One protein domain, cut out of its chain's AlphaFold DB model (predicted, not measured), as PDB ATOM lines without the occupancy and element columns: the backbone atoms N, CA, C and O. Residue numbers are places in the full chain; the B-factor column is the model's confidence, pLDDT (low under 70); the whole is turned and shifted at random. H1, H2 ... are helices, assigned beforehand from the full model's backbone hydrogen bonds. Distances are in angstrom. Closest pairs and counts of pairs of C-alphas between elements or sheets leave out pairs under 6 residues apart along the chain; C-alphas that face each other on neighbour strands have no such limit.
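What this domain is: This is residues 222 to 324 of the 415 residues of the protein "Trans-acting factor B" of Kluyveromyces lactis (UniProt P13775). Two helices, H1 and H4, cross as an X at the core; H5 folds back alongside H1, and the end of H3 meets the beginning of H1. Between H1 and H3 the backbone makes a wide loop, residues 243 to 279, which holds the tiny H2. The 103 printed residues have five named helices, H1 to H5 in chain order, and no named strand: all helix. The whole is compact, with a radius of gyration of the C-alphas of 13.4 A and spans of 38 by 36 by 23 A.

Where its parts are: H1, residues 222 to 242, begins at C-alpha 222 (320.451, 374.607, 380.219) and is 30.1 A long. H2 is residues 261 to 264, 5.7 A. H3, residues 280 to 292, is 18.6 A, and H4, residues 298 to 313, is 23.5 A. H5, residues 315 to 324, is 14.2 A and ends at C-alpha 324 (317.978, 372.168, 390.397).

How they stand to each other: H1 touches H4 at a steep tilt of 58 degrees, the same way; their closest C-alphas, Ile 232 and Gly 308, are 4.4 A apart. With residues 224 to 228 alone H1 touches H3, closest C-alphas His 225 and Glu 291, 6.2 A. With residues 229 to 233 alone it touches H5, a shallow tilt of 29 degrees, opposite ways, closest C-alphas Lys 229 and Leu 321, 6.8 A. H3 and H4, a helical hairpin, only just touch, with 3 pairs of C-alphas within 8 A, the closest Tyr 283 and Leu 307, 6.9 A. H4 and H5 touch only at the corner, and only just, with 3 such pairs, the closest Ile 311 and Glu 318, 5.4 A. H2 is close to H3 but not clearly touching: C-alphas Cys 264 and Thr 285 are 7.8 A apart. Every O i to N i+4 pair is within hydrogen-bond range in H1, H3, H4 and H5; H2 is too short for one.

The domain as a whole: The C-alphas farthest apart, Pro 244 and Thr 266, are 39.6 A apart. The printed part has no cut. The links H1 to H2 and H2 to H3 are long. Residues 243 to 276 have pLDDT under 70.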
ATOM      1  N   THR A 222     320.734 373.854 378.985       91.43
ATOM      2  CA  THR A 222     320.451 374.607 380.219       91.43
ATOM      3  C   THR A 222     319.235 375.525 380.072       91.43
ATOM      4  O   THR A 222     318.414 375.583 380.987       91.43
ATOM      5  N   ILE A 223     319.080 376.212 378.931       91.01
ATOM      6  CA  ILE A 223     317.896 377.036 378.628       91.01
ATOM      7  C   ILE A 223     316.633 376.183 378.745       91.01
ATOM      8  O   ILE A 223     315.698 376.549 379.460       91.01
ATOM      9  N   ARG A 224     316.640 375.012 378.104       88.84
ATOM     10  CA  ARG A 224     315.519 374.074 378.115       88.84
ATOM     11  C   ARG A 224     315.231 373.526 379.508       88.84
ATOM     12  O   ARG A 224     314.087 373.572 379.947       88.84
ATOM     13  N   HIS A 225     316.255 373.058 380.219       91.85
ATOM     14  CA  HIS A 225     316.124 372.537 381.581       91.85
ATOM     15  C   HIS A 225     315.509 373.585 382.511       91.85
ATOM     16  O   HIS A 225     314.564 373.292 383.244       91.85
ATOM     17  N   TYR A 226     315.999 374.827 382.443       93.76
ATOM     18  CA  TYR A 226     315.433 375.925 383.215       93.76
ATOM     19  C   TYR A 226     313.964 376.154 382.859       93.76
ATOM     20  O   TYR A 226     313.136 376.291 383.760       93.76
ATOM     21  N   TRP A 227     313.638 376.161 381.563       92.33
ATOM     22  CA  TRP A 227     312.278 376.375 381.078       92.33
ATOM     23  C   TRP A 227     311.315 375.297 381.583       92.33
ATOM     24  O   TRP A 227     310.315 375.636 382.215       92.33
ATOM     25  N   ILE A 228     311.659 374.017 381.401       91.73
ATOM     26  CA  ILE A 228     310.873 372.862 381.858       91.73
ATOM     27  C   ILE A 228     310.652 372.934 383.369       91.73
ATOM     28  O   ILE A 228     309.515 372.948 383.836       91.73
ATOM     29  N   LYS A 229     311.732 373.043 384.152       93.71
ATOM     30  CA  LYS A 229     311.649 373.047 385.621       93.71
ATOM     31  C   LYS A 229     310.861 374.246 386.136       93.71
ATOM     32  O   LYS A 229     310.141 374.126 387.123       93.71
ATOM     33  N   ASN A 230     310.988 375.404 385.488       94.31
ATOM     34  CA  ASN A 230     310.201 376.575 385.846       94.31
ATOM     35  C   ASN A 230     308.715 376.382 385.533       94.31
ATOM     36  O   ASN A 230     307.897 376.692 386.390       94.31
ATOM     37  N   ALA A 231     308.373 375.833 384.367       91.75
ATOM     38  CA  ALA A 231     306.988 375.575 383.985       91.75
ATOM     39  C   ALA A 231     306.309 374.555 384.920       91.75
ATOM     40  O   ALA A 231     305.184 374.779 385.361       91.75
ATOM     41  N   ILE A 232     307.023 373.489 385.309       92.90
ATOM     42  CA  ILE A 232     306.546 372.508 386.300       92.90
ATOM     43  C   ILE A 232     306.245 373.192 387.638       92.90
ATOM     44  O   ILE A 232     305.178 372.985 388.212       92.90
ATOM     45  N   LEU A 233     307.172 374.017 388.138       93.70
ATOM     46  CA  LEU A 233     307.008 374.715 389.417       93.70
ATOM     47  C   LEU A 233     305.888 375.761 389.373       93.70
ATOM     48  O   LEU A 233     305.107 375.848 390.313       93.70
ATOM     49  N   GLU A 234     305.768 376.525 388.285       91.80
ATOM     50  CA  GLU A 234     304.673 377.488 388.107       91.80
ATOM     51  C   GLU A 234     303.309 376.792 388.095       91.80
ATOM     52  O   GLU A 234     302.359 377.270 388.722       91.80
ATOM     53  N   PHE A 235     303.216 375.633 387.440       89.14
ATOM     54  CA  PHE A 235     301.993 374.845 387.441       89.14
ATOM     55  C   PHE A 235     301.693 374.236 388.816       89.14
ATOM     56  O   PHE A 235     300.545 374.267 389.265       89.14
ATOM     57  N   ALA A 236     302.712 373.733 389.518       88.66
ATOM     58  CA  ALA A 236     302.565 373.228 390.880       88.66
ATOM     59  C   ALA A 236     302.045 374.322 391.831       88.66
ATOM     60  O   ALA A 236     301.083 374.104 392.572       88.66
ATOM     61  N   ASP A 237     302.610 375.530 391.749       89.43
ATOM     62  CA  ASP A 237     302.164 376.704 392.505       89.43
ATOM     63  C   ASP A 237     300.718 377.093 392.166       89.43
ATOM     64  O   ASP A 237     299.927 377.419 393.057       89.43
ATOM     65  N   TYR A 238     300.350 377.054 390.882       87.21
ATOM     66  CA  TYR A 238     298.977 377.294 390.439       87.21
ATOM     67  C   TYR A 238     298.000 376.263 391.025       87.21
ATOM     68  O   TYR A 238     296.944 376.634 391.546       87.21
ATOM     69  N   LYS A 239     298.353 374.972 391.011       81.42
ATOM     70  CA  LYS A 239     297.510 373.902 391.563       81.42
ATOM     71  C   LYS A 239     297.310 374.030 393.069       81.42
ATOM     72  O   LYS A 239     296.177 373.937 393.530       81.42
ATOM     73  N   LYS A 240     298.359 374.357 393.827       80.79
ATOM     74  CA  LYS A 240     298.254 374.610 395.276       80.79
ATOM     75  C   LYS A 240     297.331 375.775 395.629       80.79
ATOM     76  O   LYS A 240     296.689 375.756 396.671       80.79
ATOM     77  N   LYS A 241     297.276 376.804 394.778       82.38
ATOM     78  CA  LYS A 241     296.396 377.968 394.978       82.38
ATOM     79  C   LYS A 241     294.942 377.691 394.603       82.38
ATOM     80  O   LYS A 241     294.055 378.371 395.106       82.38
ATOM     81  N   THR A 242     294.703 376.743 393.701       76.74
ATOM     82  CA  THR A 242     293.366 376.452 393.157       76.74
ATOM     83  C   THR A 242     292.686 375.255 393.811       76.74
ATOM     84  O   THR A 242     291.460 375.181 393.784       76.74
ATOM     85  N   VAL A 243     293.444 374.344 394.429       65.89
ATOM     86  CA  VAL A 243     292.908 373.145 395.083       65.89
ATOM     87  C   VAL A 243     293.173 373.207 396.596       65.89
ATOM     88  O   VAL A 243     294.332 373.338 396.993       65.89
ATOM     89  N   PRO A 244     292.137 373.115 397.457       55.66
ATOM     90  CA  PRO A 244     292.303 373.116 398.911       55.66
ATOM     91  C   PRO A 244     293.213 371.976 399.394       55.66
ATOM     92  O   PRO A 244     293.081 370.835 398.962       55.66
ATOM     93  N   TYR A 245     294.125 372.295 400.313       46.18
ATOM     94  CA  TYR A 245     295.028 371.335 400.955       46.18
ATOM     95  C   TYR A 245     294.265 370.419 401.944       46.18
ATOM     96  O   TYR A 245     293.323 370.899 402.580       46.18
ATOM     97  N   PRO A 246     294.677 369.155 402.167       52.15
ATOM     98  CA  PRO A 246     295.786 368.453 401.530       52.15
ATOM     99  C   PRO A 246     295.438 368.040 400.105       52.15
ATOM    100  O   PRO A 246     294.446 367.355 399.863       52.15
ATOM    101  N   PHE A 247     296.295 368.436 399.167       45.77
ATOM    102  CA  PHE A 247     296.263 367.888 397.822       45.77
ATOM    103  C   PHE A 247     296.740 366.439 397.919       45.77
ATOM    104  O   PHE A 247     297.936 366.157 397.870       45.77
ATOM    105  N   VAL A 248     295.802 365.514 398.128       48.22
ATOM    106  CA  VAL A 248     296.038 364.113 397.799       48.22
ATOM    107  C   VAL A 248     296.195 364.133 396.284       48.22
ATOM    108  O   VAL A 248     295.228 364.412 395.575       48.22
ATOM    109  N   GLY A 249     297.428 363.963 395.795       48.48
ATOM    110  CA  GLY A 249     297.682 363.782 394.366       48.48
ATOM    111  C   GLY A 249     296.774 362.686 393.798       48.48
ATOM    112  O   GLY A 249     296.130 361.974 394.578       48.48
ATOM    113  N   PRO A 250     296.680 362.538 392.462       49.42
ATOM    114  CA  PRO A 250     295.908 361.440 391.884       49.42
ATOM    115  C   PRO A 250     296.223 360.149 392.655       49.42
ATOM    116  O   PRO A 250     297.394 359.942 393.002       49.42
ATOM    117  N   PRO A 251     295.200 359.355 393.037       42.72
ATOM    118  CA  PRO A 251     295.431 358.132 393.786       42.72
ATOM    119  C   PRO A 251     296.548 357.368 393.082       42.72
ATOM    120  O   PRO A 251     296.513 357.230 391.859       42.72
ATOM    121  N   ARG A 252     297.569 356.958 393.844       47.64
ATOM    122  CA  ARG A 252     298.612 356.045 393.364       47.64
ATOM    123  C   ARG A 252     297.911 354.723 393.071       47.64
ATOM    124  O   ARG A 252     297.879 353.858 393.938       47.64
ATOM    125  N   ASP A 253     297.215 354.643 391.945       40.51
ATOM    126  CA  ASP A 253     296.374 353.512 391.596       40.51
ATOM    127  C   ASP A 253     297.284 352.404 391.060       40.51
ATOM    128  O   ASP A 253     297.871 352.575 389.988       40.51
ATOM    129  N   PRO A 254     297.438 351.280 391.785       38.01
ATOM    130  CA  PRO A 254     298.273 350.160 391.368       38.01
ATOM    131  C   PRO A 254     297.878 349.581 390.001       38.01
ATOM    132  O   PRO A 254     298.685 348.918 389.363       38.01
ATOM    133  N   GLY A 255     296.641 349.814 389.545       37.94
ATOM    134  CA  GLY A 255     296.103 349.217 388.322       37.94
ATOM    135  C   GLY A 255     296.639 349.791 387.007       37.94
ATOM    136  O   GLY A 255     296.476 349.146 385.977       37.94
ATOM    137  N   LEU A 256     297.290 350.962 387.013       36.43
ATOM    138  CA  LEU A 256     297.926 351.529 385.810       36.43
ATOM    139  C   LEU A 256     299.408 351.133 385.649       36.43
ATOM    140  O   LEU A 256     300.037 351.515 384.661       36.43
ATOM    141  N   PHE A 257     299.958 350.349 386.583       33.62
ATOM    142  CA  PHE A 257     301.388 350.021 386.649       33.62
ATOM    143  C   PHE A 257     301.883 349.129 385.500       33.62
ATOM    144  O   PHE A 257     303.080 349.127 385.210       33.62
ATOM    145  N   GLU A 258     301.005 348.380 384.829       36.03
ATOM    146  CA  GLU A 258     301.437 347.364 383.856       36.03
ATOM    147  C   GLU A 258     301.762 347.919 382.461       36.03
ATOM    148  O   GLU A 258     302.441 347.242 381.697       36.03
ATOM    149  N   HIS A 259     301.376 349.154 382.120       37.47
ATOM    150  CA  HIS A 259     301.584 349.666 380.756       37.47
ATOM    151  C   HIS A 259     302.805 350.573 380.558       37.47
ATOM    152  O   HIS A 259     303.142 350.867 379.418       37.47
ATOM    153  N   ILE A 260     303.499 351.001 381.619       36.41
ATOM    154  CA  ILE A 260     304.585 351.997 381.482       36.41
ATOM    155  C   ILE A 260     305.970 351.399 381.746       36.41
ATOM    156  O   ILE A 260     306.961 351.845 381.161       36.41
ATOM    157  N   VAL A 261     306.066 350.376 382.599       33.97
ATOM    158  CA  VAL A 261     307.370 349.818 382.993       33.97
ATOM    159  C   VAL A 261     307.992 348.962 381.880       33.97
ATOM    160  O   VAL A 261     309.217 348.963 381.746       33.97
ATOM    161  N   ASP A 262     307.187 348.319 381.028       36.72
ATOM    162  CA  ASP A 262     307.725 347.501 379.931       36.72
ATOM    163  C   ASP A 262     308.278 348.336 378.760       36.72
ATOM    164  O   ASP A 262     309.299 347.964 378.176       36.72
ATOM    165  N   ASP A 263     307.719 349.516 378.474       38.31
ATOM    166  CA  ASP A 263     308.195 350.338 377.348       38.31
ATOM    167  C   ASP A 263     309.455 351.160 377.681       38.31
ATOM    168  O   ASP A 263     310.299 351.392 376.814       38.31
ATOM    169  N   CYS A 264     309.667 351.553 378.942       36.70
ATOM    170  CA  CYS A 264     310.775 352.458 379.281       36.70
ATOM    171  C   CYS A 264     312.157 351.778 379.340       36.70
ATOM    172  O   CYS A 264     313.176 352.458 379.234       36.70
ATOM    173  N   SER A 265     312.230 350.452 379.498       42.56
ATOM    174  CA  SER A 265     313.520 349.739 379.567       42.56
ATOM    175  C   SER A 265     314.117 349.396 378.196       42.56
ATOM    176  O   SER A 265     315.285 349.015 378.112       42.56
ATOM    177  N   THR A 266     313.357 349.568 377.109       42.16
ATOM    178  CA  THR A 266     313.766 349.148 375.759       42.16
ATOM    179  C   THR A 266     314.214 350.295 374.850       42.16
ATOM    180  O   THR A 266     314.540 350.062 373.687       42.16
ATOM    181  N   GLY A 267     314.284 351.534 375.355       44.94
ATOM    182  CA  GLY A 267     314.564 352.706 374.515       44.94
ATOM    183  C   GLY A 267     313.443 352.992 373.508       44.94
ATOM    184  O   GLY A 267     313.671 353.674 372.508       44.94
ATOM    185  N   ALA A 268     312.243 352.451 373.748       47.54
ATOM    186  CA  ALA A 268     311.060 352.791 372.983       47.54
ATOM    187  C   ALA A 268     310.638 354.237 373.314       47.54
ATOM    188  O   ALA A 268     310.698 354.652 374.473       47.54
ATOM    189  N   PRO A 269     310.229 355.036 372.313       54.35
ATOM    190  CA  PRO A 269     309.753 356.391 372.554       54.35
ATOM    191  C   PRO A 269     308.516 356.367 373.462       54.35
ATOM    192  O   PRO A 269     307.566 355.639 373.181       54.35
ATOM    193  N   ILE A 270     308.513 357.189 374.519       56.48
ATOM    194  CA  ILE A 270     307.358 357.334 375.418       56.48
ATOM    195  C   ILE A 270     306.109 357.673 374.600       56.48
ATOM    196  O   ILE A 270     306.071 358.674 373.875       56.48
ATOM    197  N   ASN A 271     305.053 356.878 374.775       62.94
ATOM    198  CA  ASN A 271     303.721 357.259 374.332       62.94
ATOM    199  C   ASN A 271     303.190 358.380 375.242       62.94
ATOM    200  O   ASN A 271     302.634 358.144 376.313       62.94
ATOM    201  N   TRP A 272     303.374 359.626 374.800       57.49
ATOM    202  CA  TRP A 272     302.946 360.827 375.524       57.49
ATOM    203  C   TRP A 272     301.430 360.938 375.738       57.49
ATOM    204  O   TRP A 272     301.005 361.821 376.481       57.49
ATOM    205  N   ASP A 273     300.619 360.106 375.080       60.19
ATOM    206  CA  ASP A 273     299.166 360.120 375.242       60.19
ATOM    207  C   ASP A 273     298.695 359.198 376.400       60.19
ATOM    208  O   ASP A 273     297.626 359.455 376.949       60.19
ATOM    209  N   ASP A 274     299.514 358.230 376.854       64.41
ATOM    210  CA  ASP A 274     299.143 357.207 377.863       64.41
ATOM    211  C   ASP A 274     300.046 357.168 379.124       64.41
ATOM    212  O   ASP A 274     299.986 356.227 379.917       64.41
ATOM    213  N   PHE A 275     300.899 358.172 379.359       64.62
ATOM    214  CA  PHE A 275     301.792 358.157 380.526       64.62
ATOM    215  C   PHE A 275     301.064 358.546 381.833       64.62
ATOM    216  O   PHE A 275     300.250 359.468 381.887       64.62
ATOM    217  N   SER A 276     301.413 357.867 382.926       67.85
ATOM    218  CA  SER A 276     300.978 358.146 384.295       67.85
ATOM    219  C   SER A 276     302.210 358.354 385.184       67.85
ATOM    220  O   SER A 276     303.236 357.695 385.012       67.85
ATOM    221  N   ILE A 277     302.136 359.322 386.101       72.68
ATOM    222  CA  ILE A 277     303.207 359.624 387.061       72.68
ATOM    223  C   ILE A 277     302.705 359.227 388.448       72.68
ATOM    224  O   ILE A 277     302.116 360.021 389.180       72.68
ATOM    225  N   ASP A 278     302.904 357.960 388.774       73.36
ATOM    226  CA  ASP A 278     302.465 357.289 390.002       73.36
ATOM    227  C   ASP A 278     303.587 357.110 391.042       73.36
ATOM    228  O   ASP A 278     303.335 356.834 392.220       73.36
ATOM    229  N   SER A 279     304.840 357.290 390.625       75.23
ATOM    230  CA  SER A 279     306.032 356.999 391.406       75.23
ATOM    231  C   SER A 279     307.154 357.987 391.095       75.23
ATOM    232  O   SER A 279     307.147 358.705 390.097       75.23
ATOM    233  N   TYR A 280     308.153 358.033 391.976       76.30
ATOM    234  CA  TYR A 280     309.336 358.858 391.737       76.30
ATOM    235  C   TYR A 280     310.139 358.361 390.527       76.30
ATOM    236  O   TYR A 280     310.706 359.163 389.793       76.30
ATOM    237  N   ALA A 281     310.156 357.046 390.296       78.81
ATOM    238  CA  ALA A 281     310.819 356.462 389.138       78.81
ATOM    239  C   ALA A 281     310.164 356.933 387.831       78.81
ATOM    240  O   ALA A 281     310.870 357.438 386.964       78.81
ATOM    241  N   SER A 282     308.827 356.874 387.722       80.46
ATOM    242  CA  SER A 282     308.119 357.388 386.541       80.46
ATOM    243  C   SER A 282     308.298 358.902 386.375       80.46
ATOM    244  O   SER A 282     308.521 359.364 385.259       80.46
ATOM    245  N   TYR A 283     308.320 359.670 387.473       83.32
ATOM    246  CA  TYR A 283     308.658 361.098 387.437       83.32
ATOM    247  C   TYR A 283     310.044 361.361 386.823       83.32
ATOM    248  O   TYR A 283     310.165 362.194 385.924       83.32
ATOM    249  N   VAL A 284     311.083 360.657 387.289       81.35
ATOM    250  CA  VAL A 284     312.459 360.820 386.790       81.35
ATOM    251  C   VAL A 284     312.549 360.441 385.314       81.35
ATOM    252  O   VAL A 284     313.054 361.237 384.529       81.35
ATOM    253  N   THR A 285     311.980 359.302 384.915       83.47
ATOM    254  CA  THR A 285     311.990 358.854 383.516       83.47
ATOM    255  C   THR A 285     311.331 359.874 382.587       83.47
ATOM    256  O   THR A 285     311.890 360.223 381.547       83.47
ATOM    257  N   VAL A 286     310.156 360.393 382.957       86.66
ATOM    258  CA  VAL A 286     309.436 361.391 382.149       86.66
ATOM    259  C   VAL A 286     310.217 362.707 382.082       86.66
ATOM    260  O   VAL A 286     310.278 363.324 381.018       86.66
ATOM    261  N   MET A 287     310.841 363.129 383.188       86.88
ATOM    262  CA  MET A 287     311.714 364.306 383.213       86.88
ATOM    263  C   MET A 287     312.908 364.158 382.268       86.88
ATOM    264  O   MET A 287     313.169 365.078 381.498       86.88
ATOM    265  N   GLU A 288     313.601 363.019 382.296       85.64
ATOM    266  CA  GLU A 288     314.758 362.749 381.435       85.64
ATOM    267  C   GLU A 288     314.374 362.803 379.951       85.64
ATOM    268  O   GLU A 288     314.993 363.533 379.179       85.64
ATOM    269  N   HIS A 289     313.278 362.145 379.562       85.31
ATOM    270  CA  HIS A 289     312.795 362.188 378.179       85.31
ATOM    271  C   HIS A 289     312.387 363.600 377.749       85.31
ATOM    272  O   HIS A 289     312.668 364.025 376.629       85.31
ATOM    273  N   LEU A 290     311.736 364.358 378.633       86.55
ATOM    274  CA  LEU A 290     311.340 365.733 378.345       86.55
ATOM    275  C   LEU A 290     312.558 366.663 378.192       86.55
ATOM    276  O   LEU A 290     312.521 367.596 377.390       86.55
ATOM    277  N   GLU A 291     313.641 366.411 378.930       84.90
ATOM    278  CA  GLU A 291     314.911 367.134 378.797       84.90
ATOM    279  C   GLU A 291     315.610 366.843 377.446       84.90
ATOM    280  O   GLU A 291     316.271 367.729 376.880       84.90
ATOM    281  N   GLU A 292     315.399 365.658 376.861       83.00
ATOM    282  CA  GLU A 292     315.936 365.268 375.547       83.00
ATOM    283  C   GLU A 292     315.185 365.882 374.354       83.00
ATOM    284  O   GLU A 292     315.796 366.166 373.318       83.00
ATOM    285  N   VAL A 293     313.888 366.167 374.501       81.34
ATOM    286  CA  VAL A 293     313.049 366.762 373.447       81.34
ATOM    287  C   VAL A 293     313.623 368.095 372.957       81.34
ATOM    288  O   VAL A 293     313.792 369.035 373.733       81.34
ATOM    289  N   VAL A 294     313.870 368.219 371.647       75.70
ATOM    290  CA  VAL A 294     314.473 369.437 371.081       75.70
ATOM    291  C   VAL A 294     313.491 370.606 370.997       75.70
ATOM    292  O   VAL A 294     313.852 371.727 371.365       75.70
ATOM    293  N   GLU A 295     312.255 370.328 370.583       75.80
ATOM    294  CA  GLU A 295     311.179 371.305 370.414       75.80
ATOM    295  C   GLU A 295     309.946 370.906 371.241       75.80
ATOM    296  O   GLU A 295     309.405 369.801 371.128       75.80
ATOM    297  N   LEU A 296     309.491 371.813 372.109       77.29
ATOM    298  CA  LEU A 296     308.330 371.570 372.961       77.29
ATOM    299  C   LEU A 296     307.035 371.766 372.163       77.29
ATOM    300  O   LEU A 296     306.780 372.836 371.621       77.29
ATOM    301  N   THR A 297     306.191 370.740 372.154       80.58
ATOM    302  CA  THR A 297     304.878 370.736 371.509       80.58
ATOM    303  C   THR A 297     303.792 370.889 372.570       80.58
ATOM    304  O   THR A 297     304.058 370.765 373.770       80.58
ATOM    305  N   ASP A 298     302.541 371.077 372.154       76.81
ATOM    306  CA  ASP A 298     301.403 371.079 373.083       76.81
ATOM    307  C   ASP A 298     301.285 369.770 373.880       76.81
ATOM    308  O   ASP A 298     300.837 369.783 375.027       76.81
ATOM    309  N   ARG A 299     301.741 368.640 373.315       78.08
ATOM    310  CA  ARG A 299     301.804 367.359 374.036       78.08
ATOM    311  C   ARG A 299     302.787 367.444 375.203       78.08
ATOM    312  O   ARG A 299     302.419 367.133 376.331       78.08
ATOM    313  N   HIS A 300     303.989 367.963 374.957       83.56
ATOM    314  CA  HIS A 300     305.008 368.173 375.990       83.56
ATOM    315  C   HIS A 300     304.535 369.154 377.078       83.56
ATOM    316  O   HIS A 300     304.843 368.977 378.254       83.56
ATOM    317  N   ARG A 301     303.729 370.162 376.716       82.81
ATOM    318  CA  ARG A 301     303.120 371.079 377.695       82.81
ATOM    319  C   ARG A 301     302.156 370.359 378.634       82.81
ATOM    320  O   ARG A 301     302.260 370.555 379.838       82.81
ATOM    321  N   ARG A 302     301.292 369.475 378.124       81.96
ATOM    322  CA  ARG A 302     300.429 368.644 378.986       81.96
ATOM    323  C   ARG A 302     301.256 367.790 379.946       81.96
ATOM    324  O   ARG A 302     300.946 367.733 381.128       81.96
ATOM    325  N   VAL A 303     302.349 367.193 379.471       84.97
ATOM    326  CA  VAL A 303     303.273 366.409 380.314       84.97
ATOM    327  C   VAL A 303     303.825 367.227 381.477       84.97
ATOM    328  O   VAL A 303     303.805 366.777 382.621       84.97
ATOM    329  N   ILE A 304     304.259 368.453 381.197       88.13
ATOM    330  CA  ILE A 304     304.728 369.402 382.209       88.13
ATOM    331  C   ILE A 304     303.656 369.676 383.268       88.13
ATOM    332  O   ILE A 304     303.976 369.760 384.454       88.13
ATOM    333  N   GLU A 305     302.388 369.779 382.870       85.72
ATOM    334  CA  GLU A 305     301.277 369.953 383.805       85.72
ATOM    335  C   GLU A 305     301.119 368.741 384.734       85.72
ATOM    336  O   GLU A 305     301.020 368.915 385.950       85.72
ATOM    337  N   TYR A 306     301.169 367.517 384.202       83.33
ATOM    338  CA  TYR A 306     301.107 366.296 385.015       83.33
ATOM    339  C   TYR A 306     302.292 366.184 385.988       83.33
ATOM    340  O   TYR A 306     302.094 365.890 387.170       83.33
ATOM    341  N   LEU A 307     303.510 366.507 385.536       88.89
ATOM    342  CA  LEU A 307     304.693 366.612 386.400       88.89
ATOM    343  C   LEU A 307     304.492 367.667 387.498       88.89
ATOM    344  O   LEU A 307     304.863 367.446 388.651       88.89
ATOM    345  N   GLY A 308     303.868 368.798 387.164       88.80
ATOM    346  CA  GLY A 308     303.518 369.848 388.117       88.80
ATOM    347  C   GLY A 308     302.490 369.393 389.155       88.80
ATOM    348  O   GLY A 308     302.630 369.727 390.329       88.80
ATOM    349  N   MET A 309     301.494 368.584 388.770       85.11
ATOM    350  CA  MET A 309     300.541 367.984 389.720       85.11
ATOM    351  C   MET A 309     301.233 367.033 390.694       85.11
ATOM    352  O   MET A 309     300.957 367.084 391.891       85.11
ATOM    353  N   TYR A 310     302.138 366.192 390.189       83.99
ATOM    354  CA  TYR A 310     302.918 365.284 391.025       83.99
ATOM    355  C   TYR A 310     303.759 366.066 392.044       83.99
ATOM    356  O   TYR A 310     303.629 365.857 393.251       83.99
ATOM    357  N   ILE A 311     304.533 367.049 391.575       87.13
ATOM    358  CA  ILE A 311     305.388 367.891 392.424       87.13
ATOM    359  C   ILE A 311     304.578 368.713 393.432       87.13
ATOM    360  O   ILE A 311     305.021 368.903 394.562       87.13
ATOM    361  N   ALA A 312     303.366 369.154 393.083       84.89
ATOM    362  CA  ALA A 312     302.493 369.858 394.023       84.89
ATOM    363  C   ALA A 312     302.110 369.009 395.251       84.89
ATOM    364  O   ALA A 312     301.827 369.577 396.310       84.89
ATOM    365  N   SER A 313     302.108 367.679 395.110       80.12
ATOM    366  CA  SER A 313     301.789 366.725 396.179       80.12
ATOM    367  C   SER A 313     302.999 366.296 397.026       80.12
ATOM    368  O   SER A 313     302.806 365.759 398.115       80.12
ATOM    369  N   ASP A 314     304.231 366.566 396.575       82.55
ATOM    370  CA  ASP A 314     305.473 366.135 397.232       82.55
ATOM    371  C   ASP A 314     306.428 367.318 397.482       82.55
ATOM    372  O   ASP A 314     307.213 367.731 396.623       82.55
ATOM    373  N   LEU A 315     306.384 367.853 398.709       82.56
ATOM    374  CA  LEU A 315     307.206 368.994 399.133       82.56
ATOM    375  C   LEU A 315     308.717 368.711 399.071       82.56
ATOM    376  O   LEU A 315     309.516 369.639 398.912       82.56
ATOM    377  N   HIS A 316     309.136 367.453 399.237       83.97
ATOM    378  CA  HIS A 316     310.556 367.098 399.209       83.97
ATOM    379  C   HIS A 316     311.094 367.152 397.782       83.97
ATOM    380  O   HIS A 316     312.139 367.768 397.536       83.97
ATOM    381  N   GLU A 317     310.354 366.575 396.836       84.47
ATOM    382  CA  GLU A 317     310.717 366.607 395.418       84.47
ATOM    383  C   GLU A 317     310.615 368.014 394.829       84.47
ATOM    384  O   GLU A 317     311.522 368.453 394.119       84.47
ATOM    385  N   GLU A 318     309.616 368.798 395.227       87.70
ATOM    386  CA  GLU A 318     309.560 370.226 394.907       87.70
ATOM    387  C   GLU A 318     310.807 370.979 395.397       87.70
ATOM    388  O   GLU A 318     311.381 371.810 394.681       87.70
ATOM    389  N   GLY A 319     311.270 370.675 396.613       87.98
ATOM    390  CA  GLY A 319     312.486 371.247 397.181       87.98
ATOM    391  C   GLY A 319     313.750 370.868 396.399       87.98
ATOM    392  O   GLY A 319     314.670 371.685 396.263       87.98
ATOM    393  N   LYS A 320     313.827 369.649 395.852       88.80
ATOM    394  CA  LYS A 320     314.912 369.239 394.942       88.80
ATOM    395  C   LYS A 320     314.813 369.951 393.596       88.80
ATOM    396  O   LYS A 320     315.804 370.545 393.167       88.80
ATOM    397  N   LEU A 321     313.632 369.983 392.983       90.81
ATOM    398  CA  LEU A 321     313.393 370.646 391.700       90.81
ATOM    399  C   LEU A 321     313.700 372.148 391.777       90.81
ATOM    400  O   LEU A 321     314.361 372.711 390.905       90.81
ATOM    401  N   THR A 322     313.319 372.793 392.880       92.77
ATOM    402  CA  THR A 322     313.638 374.197 393.161       92.77
ATOM    403  C   THR A 322     315.146 374.439 393.236       92.77
ATOM    404  O   THR A 322     315.630 375.459 392.735       92.77
ATOM    405  N   ARG A 323     315.907 373.525 393.853       91.10
ATOM    406  CA  ARG A 323     317.376 373.603 393.908       91.10
ATOM    407  C   ARG A 323     318.001 373.394 392.530       91.10
ATOM    408  O   ARG A 323     318.856 374.190 392.151       91.10
ATOM    409  N   ALA A 324     317.528 372.411 391.766       90.07
ATOM    410  CA  ALA A 324     317.978 372.168 390.397       90.07
ATOM    411  C   ALA A 324     317.718 373.384 389.488       90.07
ATOM    412  O   ALA A 324     318.639 373.873 388.841       90.07
TER     413      ALA A 324